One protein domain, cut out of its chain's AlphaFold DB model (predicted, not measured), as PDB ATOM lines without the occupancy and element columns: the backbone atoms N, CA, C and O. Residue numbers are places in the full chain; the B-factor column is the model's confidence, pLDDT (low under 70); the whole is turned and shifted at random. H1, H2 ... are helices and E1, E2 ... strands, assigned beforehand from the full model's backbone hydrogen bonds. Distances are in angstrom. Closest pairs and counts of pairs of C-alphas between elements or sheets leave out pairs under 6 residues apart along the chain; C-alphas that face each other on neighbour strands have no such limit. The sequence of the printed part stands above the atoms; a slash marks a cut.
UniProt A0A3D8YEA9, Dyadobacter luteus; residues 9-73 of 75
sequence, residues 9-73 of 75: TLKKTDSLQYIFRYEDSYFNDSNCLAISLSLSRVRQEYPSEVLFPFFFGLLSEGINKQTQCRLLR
ATOM      1  N   THR A   9      -0.531  33.847 -34.177       94.81
ATOM      2  CA  THR A   9       0.001  32.576 -34.660       94.81
ATOM      3  C   THR A   9      -0.796  31.423 -34.053       94.81
ATOM      4  O   THR A   9      -1.051  31.398 -32.849       94.81
ATOM      5  N   LEU A  10      -1.173  30.443 -34.880       94.88
ATOM      6  CA  LEU A  10      -1.696  29.150 -34.438       94.88
ATOM      7  C   LEU A  10      -0.632  28.082 -34.698       94.88
ATOM      8  O   LEU A  10      -0.227  27.875 -35.841       94.88
ATOM      9  N   LYS A  11      -0.199  27.386 -33.648       94.81
ATOM     10  CA  LYS A  11       0.830  26.343 -33.719       94.81
ATOM     11  C   LYS A  11       0.310  25.035 -33.134       94.81
ATOM     12  O   LYS A  11      -0.331  25.046 -32.088       94.81
ATOM     13  N   LYS A  12       0.640  23.912 -33.775       94.69
ATOM     14  CA  LYS A  12       0.568  22.581 -33.159       94.69
ATOM     15  C   LYS A  12       1.937  22.243 -32.567       94.69
ATOM     16  O   LYS A  12       2.948  22.397 -33.251       94.69
ATOM     17  N   THR A  13       1.981  21.867 -31.298       93.81
ATOM     18  CA  THR A  13       3.205  21.478 -30.589       93.81
ATOM     19  C   THR A  13       3.518  20.000 -30.803       93.81
ATOM     20  O   THR A  13       2.659  19.220 -31.222       93.81
ATOM     21  N   ASP A  14       4.734  19.599 -30.437       92.88
ATOM     22  CA  ASP A  14       5.162  18.193 -30.472       92.88
ATOM     23  C   ASP A  14       4.365  17.324 -29.483       92.88
ATOM     24  O   ASP A  14       4.163  16.136 -29.713       92.88
ATOM     25  N   SER A  15       3.818  17.933 -28.423       91.44
ATOM     26  CA  SER A  15       2.881  17.304 -27.480       91.44
ATOM     27  C   SER A  15       1.451  17.156 -28.023       91.44
ATOM     28  O   SER A  15       0.537  16.864 -27.256       91.44
ATOM     29  N   LEU A  16       1.238  17.371 -29.327       89.38
ATOM     30  CA  LEU A  16      -0.061  17.324 -30.011       89.38
ATOM     31  C   LEU A  16      -1.092  18.356 -29.525       89.38
ATOM     32  O   LEU A  16      -2.262  18.255 -29.888       89.38
ATOM     33  N   GLN A  17      -0.669  19.381 -28.786       94.06
ATOM     34  CA  GLN A  17      -1.532  20.480 -28.357       94.06
ATOM     35  C   GLN A  17      -1.520  21.625 -29.374       94.06
ATOM     36  O   GLN A  17      -0.538  21.863 -30.077       94.06
ATOM     37  N   TYR A  18      -2.618  22.364 -29.444       94.94
ATOM     38  CA  TYR A  18      -2.751  23.582 -30.229       94.94
ATOM     39  C   TYR A  18      -2.576  24.801 -29.328       94.94
ATOM     40  O   TYR A  18      -3.204  24.902 -28.275       94.94
ATOM     41  N   ILE A  19      -1.751  25.749 -29.761       96.38
ATOM     42  CA  ILE A  19      -1.550  27.033 -29.094       96.38
ATOM     43  C   ILE A  19      -1.882  28.138 -30.086       96.38
ATOM     44  O   ILE A  19      -1.235  28.266 -31.126       96.38
ATOM     45  N   PHE A  20      -2.892  28.936 -29.758       95.62
ATOM     46  CA  PHE A  20      -3.177  30.195 -30.433       95.62
ATOM     47  C   PHE A  20      -2.615  31.346 -29.598       95.62
ATOM     48  O   PHE A  20      -2.935  31.459 -28.414       95.62
ATOM     49  N   ARG A  21      -1.790  32.204 -30.201       96.56
ATOM     50  CA  ARG A  21      -1.146  33.335 -29.525       96.56
ATOM     51  C   ARG A  21      -1.302  34.615 -30.330       96.56
ATOM     52  O   ARG A  21      -0.878  34.660 -31.480       96.56
ATOM     53  N   TYR A  22      -1.823  35.664 -29.703       95.56
ATOM     54  CA  TYR A  22      -1.788  37.018 -30.249       95.56
ATOM     55  C   TYR A  22      -0.361  37.569 -30.290       95.56
ATOM     56  O   TYR A  22       0.374  37.489 -29.303       95.56
ATOM     57  N   GLU A  23       0.007  38.182 -31.414       95.44
ATOM     58  CA  GLU A  23       1.273  38.905 -31.538       95.44
ATOM     59  C   GLU A  23       1.296  40.104 -30.590       95.44
ATOM     60  O   GLU A  23       0.295  40.809 -30.449       95.44
ATOM     61  N   ASP A  24       2.444  40.383 -29.971       94.19
ATOM     62  CA  ASP A  24       2.571  41.432 -28.949       94.19
ATOM     63  C   ASP A  24       2.124  42.799 -29.474       94.19
ATOM     64  O   ASP A  24       1.399  43.542 -28.809       94.19
ATOM     65  N   SER A  25       2.501  43.113 -30.715       92.44
ATOM     66  CA  SER A  25       2.107  44.366 -31.355       92.44
ATOM     67  C   SER A  25       0.589  44.476 -31.532       92.44
ATOM     68  O   SER A  25       0.048  45.575 -31.449       92.44
ATOM     69  N   TYR A  26      -0.105  43.364 -31.783       92.50
ATOM     70  CA  TYR A  26      -1.550  43.317 -32.001       92.50
ATOM     71  C   TYR A  26      -2.330  43.272 -30.682       92.50
ATOM     72  O   TYR A  26      -3.392  43.886 -30.559       92.50
ATOM     73  N   PHE A  27      -1.788  42.573 -29.683       92.69
ATOM     74  CA  PHE A  27      -2.355  42.481 -28.342       92.69
ATOM     75  C   PHE A  27      -2.382  43.846 -27.641       92.69
ATOM     76  O   PHE A  27      -3.414  44.236 -27.098       92.69
ATOM     77  N   ASN A  28      -1.283  44.600 -27.735       91.62
ATOM     78  CA  ASN A  28      -1.112  45.883 -27.043       91.62
ATOM     79  C   ASN A  28      -1.770  47.088 -27.743       91.62
ATOM     80  O   ASN A  28      -1.847  48.171 -27.170       91.62
ATOM     81  N   ASP A  29      -2.234  46.934 -28.982       90.12
ATOM     82  CA  ASP A  29      -2.836  48.023 -29.755       90.12
ATOM     83  C   ASP A  29      -4.345  48.082 -29.527       90.12
ATOM     84  O   ASP A  29      -5.090  47.330 -30.150       90.12
ATOM     85  N   SER A  30      -4.829  48.991 -28.682       86.56
ATOM     86  CA  SER A  30      -6.250  49.077 -28.312       86.56
ATOM     87  C   SER A  30      -7.222  49.195 -29.497       86.56
ATOM     88  O   SER A  30      -8.383  48.830 -29.338       86.56
ATOM     89  N   ASN A  31      -6.764  49.621 -30.682       88.62
ATOM     90  CA  ASN A  31      -7.597  49.752 -31.883       88.62
ATOM     91  C   ASN A  31      -7.812  48.432 -32.640       88.62
ATOM     92  O   ASN A  31      -8.690  48.348 -33.498       88.62
ATOM     93  N   CYS A  32      -7.007  47.405 -32.363       87.19
ATOM     94  CA  CYS A  32      -7.172  46.093 -32.984       87.19
ATOM     95  C   CYS A  32      -8.337  45.311 -32.335       87.19
ATOM     96  O   CYS A  32      -8.580  45.397 -31.130       87.19
ATOM     97  N   LEU A  33      -9.077  44.553 -33.148       88.44
ATOM     98  CA  LEU A  33     -10.233  43.760 -32.710       88.44
ATOM     99  C   LEU A  33      -9.815  42.334 -32.330       88.44
ATOM    100  O   LEU A  33      -8.765  41.853 -32.738       88.44
ATOM    101  N   ALA A  34     -10.648  41.635 -31.560       88.25
ATOM    102  CA  ALA A  34     -10.451  40.204 -31.342       88.25
ATOM    103  C   ALA A  34     -10.731  39.413 -32.633       88.25
ATOM    104  O   ALA A  34     -11.629  39.761 -33.399       88.25
ATOM    105  N   ILE A  35      -9.994  38.319 -32.839       87.12
ATOM    106  CA  ILE A  35     -10.163  37.417 -33.991       87.12
ATOM    107  C   ILE A  35     -11.490  36.655 -33.912       87.12
ATOM    108  O   ILE A  35     -12.125  36.408 -34.933       87.12
ATOM    109  N   SER A  36     -11.939  36.307 -32.705       87.44
ATOM    110  CA  SER A  36     -13.262  35.730 -32.470       87.44
ATOM    111  C   SER A  36     -13.735  36.014 -31.043       87.44
ATOM    112  O   SER A  36     -12.947  36.415 -30.185       87.44
ATOM    113  N   LEU A  37     -15.021  35.777 -30.765       85.38
ATOM    114  CA  LEU A  37     -15.570  35.913 -29.411       85.38
ATOM    115  C   LEU A  37     -14.932  34.921 -28.424       85.38
ATOM    116  O   LEU A  37     -14.648  35.284 -27.286       85.38
ATOM    117  N   SER A  38     -14.679  33.683 -28.861       87.06
ATOM    118  CA  SER A  38     -14.060  32.638 -28.032       87.06
ATOM    119  C   SER A  38     -12.542  32.789 -27.899       87.06
ATOM    120  O   SER A  38     -11.960  32.300 -26.934       87.06
ATOM    121  N   LEU A  39     -11.905  33.505 -28.827       90.25
ATOM    122  CA  LEU A  39     -10.495  33.887 -28.795       90.25
ATOM    123  C   LEU A  39     -10.385  35.385 -28.502       90.25
ATOM    124  O   LEU A  39      -9.781  36.129 -29.268       90.25
ATOM    125  N   SER A  40     -11.019  35.855 -27.427       89.44
ATOM    126  CA  SER A  40     -11.011  37.276 -27.056       89.44
ATOM    127  C   SER A  40      -9.585  37.820 -26.887       89.44
ATOM    128  O   SER A  40      -8.663  37.084 -26.560       89.44
ATOM    129  N   ARG A  41      -9.384  39.130 -26.990       89.69
ATOM    130  CA  ARG A  41      -8.064  39.733 -26.744       89.69
ATOM    131  C   ARG A  41      -7.810  40.089 -25.269       89.69
ATOM    132  O   ARG A  41      -7.065  41.012 -24.974       89.69
ATOM    133  N   VAL A  42      -8.460  39.387 -24.337       88.25
ATOM    134  CA  VAL A  42      -8.222  39.530 -22.884       88.25
ATOM    135  C   VAL A  42      -7.055  38.650 -22.436       88.25
ATOM    136  O   VAL A  42      -6.336  38.982 -21.499       88.25
ATOM    137  N   ARG A  43      -6.845  37.529 -23.131       91.75
ATOM    138  CA  ARG A  43      -5.734  36.610 -22.905       91.75
ATOM    139  C   ARG A  43      -4.874  36.578 -24.159       91.75
ATOM    140  O   ARG A  43      -5.396  36.550 -25.269       91.75
ATOM    141  N   GLN A  44      -3.558  36.602 -23.987       95.06
ATOM    142  CA  GLN A  44      -2.647  36.601 -25.127       95.06
ATOM    143  C   GLN A  44      -2.477  35.203 -25.737       95.06
ATOM    144  O   GLN A  44      -2.349  35.082 -26.951       95.06
ATOM    145  N   GLU A  45      -2.525  34.152 -24.913       96.25
ATOM    146  CA  GLU A  45      -2.285  32.765 -25.321       96.25
ATOM    147  C   GLU A  45      -3.422  31.830 -24.916       96.25
ATOM    148  O   GLU A  45      -3.894  31.854 -23.783       96.25
ATOM    149  N   TYR A  46      -3.811  30.952 -25.829       95.88
ATOM    150  CA  TYR A  46      -4.865  29.966 -25.662       95.88
ATOM    151  C   TYR A  46      -4.306  28.581 -26.005       95.88
ATOM    152  O   TYR A  46      -4.076  28.312 -27.184       95.88
ATOM    153  N   PRO A  47      -4.066  27.705 -25.015       95.06
ATOM    154  CA  PRO A  47      -3.769  26.297 -25.253       95.06
ATOM    155  C   PRO A  47      -5.063  25.479 -25.368       95.06
ATOM    156  O   PRO A  47      -6.062  25.783 -24.715       95.06
ATOM    157  N   SER A  48      -5.037  24.428 -26.181       94.06
ATOM    158  CA  SER A  48      -6.133  23.473 -26.347       94.06
ATOM    159  C   SER A  48      -5.599  22.126 -26.831       94.06
ATOM    160  O   SER A  48      -4.662  22.074 -27.621       94.06
ATOM    161  N   GLU A  49      -6.204  21.022 -26.404       93.56
ATOM    162  CA  GLU A  49      -5.866  19.678 -26.907       93.56
ATOM    163  C   GLU A  49      -6.472  19.401 -28.291       93.56
ATOM    164  O   GLU A  49      -6.025  18.517 -29.017       93.56
ATOM    165  N   VAL A  50      -7.467  20.195 -28.691       90.44
ATOM    166  CA  VAL A  50      -8.133  20.114 -29.997       90.44
ATOM    167  C   VAL A  50      -8.045  21.446 -30.737       90.44
ATOM    168  O   VAL A  50      -7.898  22.504 -30.122       90.44
ATOM    169  N   LEU A  51      -8.153  21.417 -32.068       88.88
ATOM    170  CA  LEU A  51      -8.191  22.638 -32.874       88.88
ATOM    171  C   LEU A  51      -9.396  23.509 -32.467       88.88
ATOM    172  O   LEU A  51     -10.492  22.998 -32.245       88.88
ATOM    173  N   PHE A  52      -9.215  24.828 -32.365       90.69
ATOM    174  CA  PHE A  52     -10.301  25.710 -31.930       90.69
ATOM    175  C   PHE A  52     -11.477  25.688 -32.922       90.69
ATOM    176  O   PHE A  52     -11.241  25.785 -34.130       90.69
ATOM    177  N   PRO A  53     -12.740  25.676 -32.444       87.88
ATOM    178  CA  PRO A  53     -13.929  25.687 -33.303       87.88
ATOM    179  C   PRO A  53     -13.953  26.820 -34.339       87.88
ATOM    180  O   PRO A  53     -14.431  26.628 -35.450       87.88
ATOM    181  N   PHE A  54     -13.375  27.982 -34.006       85.81
ATOM    182  CA  PHE A  54     -13.233  29.103 -34.940       85.81
ATOM    183  C   PHE A  54     -12.490  28.714 -36.230       85.81
ATOM    184  O   PHE A  54     -12.886  29.130 -37.312       85.81
ATOM    185  N   PHE A  55     -11.443  27.890 -36.127       86.19
ATOM    186  CA  PHE A  55     -10.676  27.438 -37.289       86.19
ATOM    187  C   PHE A  55     -11.310  26.233 -37.985       86.19
ATOM    188  O   PHE A  55     -11.078  26.056 -39.176       86.19
ATOM    189  N   PHE A  56     -12.134  25.436 -37.293       80.06
ATOM    190  CA  PHE A  56     -12.879  24.342 -37.929       80.06
ATOM    191  C   PHE A  56     -13.770  24.851 -39.065       80.06
ATOM    192  O   PHE A  56     -13.736  24.279 -40.148       80.06
ATOM    193  N   GLY A  57     -14.475  25.967 -38.856       70.81
ATOM    194  CA  GLY A  57     -15.331  26.572 -39.885       70.81
ATOM    195  C   GLY A  57     -14.583  27.173 -41.084       70.81
ATOM    196  O   GLY A  57     -15.217  27.580 -42.052       70.81
ATOM    197  N   LEU A  58     -13.248  27.250 -41.031       79.06
ATOM    198  CA  LEU A  58     -12.402  27.692 -42.145       79.06
ATOM    199  C   LEU A  58     -11.832  26.515 -42.948       79.06
ATOM    200  O   LEU A  58     -11.230  26.727 -44.002       79.06
ATOM    201  N   LEU A  59     -11.990  25.284 -42.458       72.69
ATOM    202  CA  LEU A  59     -11.596  24.093 -43.194       72.69
ATOM    203  C   LEU A  59     -12.638  23.796 -44.272       72.69
ATOM    204  O   LEU A  59     -13.839  23.925 -44.058       72.69
ATOM    205  N   SER A  60     -12.169  23.357 -45.438       63.41
ATOM    206  CA  SER A  60     -13.048  22.866 -46.494       63.41
ATOM    207  C   SER A  60     -13.882  21.692 -45.975       63.41
ATOM    208  O   SER A  60     -13.326  20.664 -45.583       63.41
ATOM    209  N   GLU A  61     -15.207  21.815 -45.998       62.91
ATOM    210  CA  GLU A  61     -16.128  20.719 -45.683       62.91
ATOM    211  C   GLU A  61     -16.580  19.976 -46.960       62.91
ATOM    212  O   GLU A  61     -16.493  20.490 -48.080       62.91
ATOM    213  N   GLY A  62     -17.047  18.730 -46.813       62.38
ATOM    214  CA  GLY A  62     -17.659  17.954 -47.901       62.38
ATOM    215  C   GLY A  62     -16.743  17.670 -49.106       62.38
ATOM    216  O   GLY A  62     -15.589  17.265 -48.955       62.38
ATOM    217  N   ILE A  63     -17.268  17.859 -50.323       58.19
ATOM    218  CA  ILE A  63     -16.579  17.567 -51.599       58.19
ATOM    219  C   ILE A  63     -15.301  18.411 -51.768       58.19
ATOM    220  O   ILE A  63     -14.323  17.949 -52.365       58.19
ATOM    221  N   ASN A  64     -15.251  19.611 -51.176       59.75
ATOM    222  CA  ASN A  64     -14.056  20.456 -51.208       59.75
ATOM    223  C   ASN A  64     -12.898  19.856 -50.398       59.75
ATOM    224  O   ASN A  64     -11.751  19.976 -50.825       59.75
ATOM    225  N   LYS A  65     -13.178  19.137 -49.298       60.28
ATOM    226  CA  LYS A  65     -12.151  18.398 -48.544       60.28
ATOM    227  C   LYS A  65     -11.520  17.298 -49.396       60.28
ATOM    228  O   LYS A  65     -10.303  17.210 -49.481       60.28
ATOM    229  N   GLN A  66     -12.347  16.494 -50.068       60.25
ATOM    230  CA  GLN A  66     -11.878  15.397 -50.927       60.25
ATOM    231  C   GLN A  66     -11.071  15.914 -52.123       60.25
ATOM    232  O   GLN A  66     -10.047  15.338 -52.485       60.25
ATOM    233  N   THR A  67     -11.501  17.035 -52.703       59.53
ATOM    234  CA  THR A  67     -10.805  17.679 -53.820       59.53
ATOM    235  C   THR A  67      -9.468  18.276 -53.374       59.53
ATOM    236  O   THR A  67      -8.468  18.063 -54.055       59.53
ATOM    237  N   GLN A  68      -9.401  18.938 -52.210       57.53
ATOM    238  CA  GLN A  68      -8.137  19.421 -51.639       57.53
ATOM    239  C   GLN A  68      -7.185  18.285 -51.263       57.53
ATOM    240  O   GLN A  68      -6.020  18.359 -51.637       57.53
ATOM    241  N   CYS A  69      -7.653  17.226 -50.593       58.34
ATOM    242  CA  CYS A  69      -6.818  16.061 -50.279       58.34
ATOM    243  C   CYS A  69      -6.224  15.451 -51.557       58.34
ATOM    244  O   CYS A  69      -5.024  15.206 -51.613       58.34
ATOM    245  N   ARG A  70      -7.032  15.302 -52.619       57.84
ATOM    246  CA  ARG A  70      -6.585  14.746 -53.904       57.84
ATOM    247  C   ARG A  70      -5.633  15.666 -54.673       57.84
ATOM    248  O   ARG A  70      -4.701  15.175 -55.301       57.84
ATOM    249  N   LEU A  71      -5.867  16.980 -54.654       67.25
ATOM    250  CA  LEU A  71      -5.025  17.957 -55.355       67.25
ATOM    251  C   LEU A  71      -3.701  18.217 -54.631       67.25
ATOM    252  O   LEU A  71      -2.682  18.413 -55.286       67.25
ATOM    253  N   LEU A  72      -3.715  18.225 -53.297       66.88
ATOM    254  CA  LEU A  72      -2.556  18.551 -52.464       66.88
ATOM    255  C   LEU A  72      -1.818  17.311 -51.928       66.88
ATOM    256  O   LEU A  72      -0.771  17.476 -51.309       66.88
ATOM    257  N   ARG A  73      -2.321  16.092 -52.189       57.22
ATOM    258  CA  ARG A  73      -1.745  14.797 -51.757       57.22
ATOM    259  C   ARG A  73      -1.496  14.737 -50.247       57.22
ATOM    260  O   ARG A  73      -0.410  14.389 -49.797       57.22
TER     261      ARG A  73
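AT A GLANCE: This is residues 9 to 73 of the 75 residues of a protein of Dyadobacter luteus (UniProt A0A3D8YEA9). A small three-stranded antiparallel sheet, E1 to E3, forms a wall, with a wide loop, residues 28 to 44, leaving the one-turn helix H1 just past one end of E2 and folding back to E3. From E3 the backbone goes through a second short helix, H2, into a tail, where residues 61 to 67, with the first part of helix H3, stick out from the rest. The printed part has 65 residues, with the order E1, E2, H1, E3, H2, H3 along the chain and the order E1, E2, E3 across the sheet. The class is mixed, helices and strands, with under half of the residues in named elements. The whole is loose, with a radius of gyration of the C-alphas of 14.7 A, and it spans 42 by 28 by 18 A.

HOW THE PARTS SIT: In the sheet, E2, residues 18 to 22, is the inner strand, between the edge strands E1, residues 9 to 12, and E3, residues 45 to 48. E1 and E2 form a hairpin, antiparallel at 166 degrees between their directions. The C-alphas of Leu 10 and Phe 20 face each other at 4.4 A, and N 9 and O 21 are within hydrogen-bond range at 2.8 A, as are N 11 and O 19 at 2.9 A. E2 and E3 are antiparallel at 164 degrees. The C-alphas of Arg 21 and Glu 45 face each other at 4.4 A, and N 20 and O 46 are within hydrogen-bond range at 2.9 A. H1, residues 24 to 27, H2, residues 53 to 56, and H3, residues 63 to 72, are not on the sheet. H3 is apart from H1, H2 and the three strands. In H3 every O i to N i+4 pair is within hydrogen-bond range, while H1 and H2 are too short for such a pair.

IN THESE COORDINATES: E1 begins at C-alpha 9, at (0.001, 32.576, -34.660), and is 10.1 A long. E2 is 13.5 A long and E3 10.1 A. H1 and H2 have four residues each. H3, 14.1 A long, runs from C-alpha 63 at (-16.579, 17.567, -51.599) to C-alpha 72 at (-2.556, 18.551, -52.464).

THE WHOLE: The two C-alphas farthest apart, those of Ser 30 and Arg 70, are 42.8 A from each other. The link from H1 to E3 is long, with 17 residues, and the printed part has no cut. The mean pLDDT of the printed part is 84.0, but residues 60 to 73 are under 70, and H3 has a mean of 61.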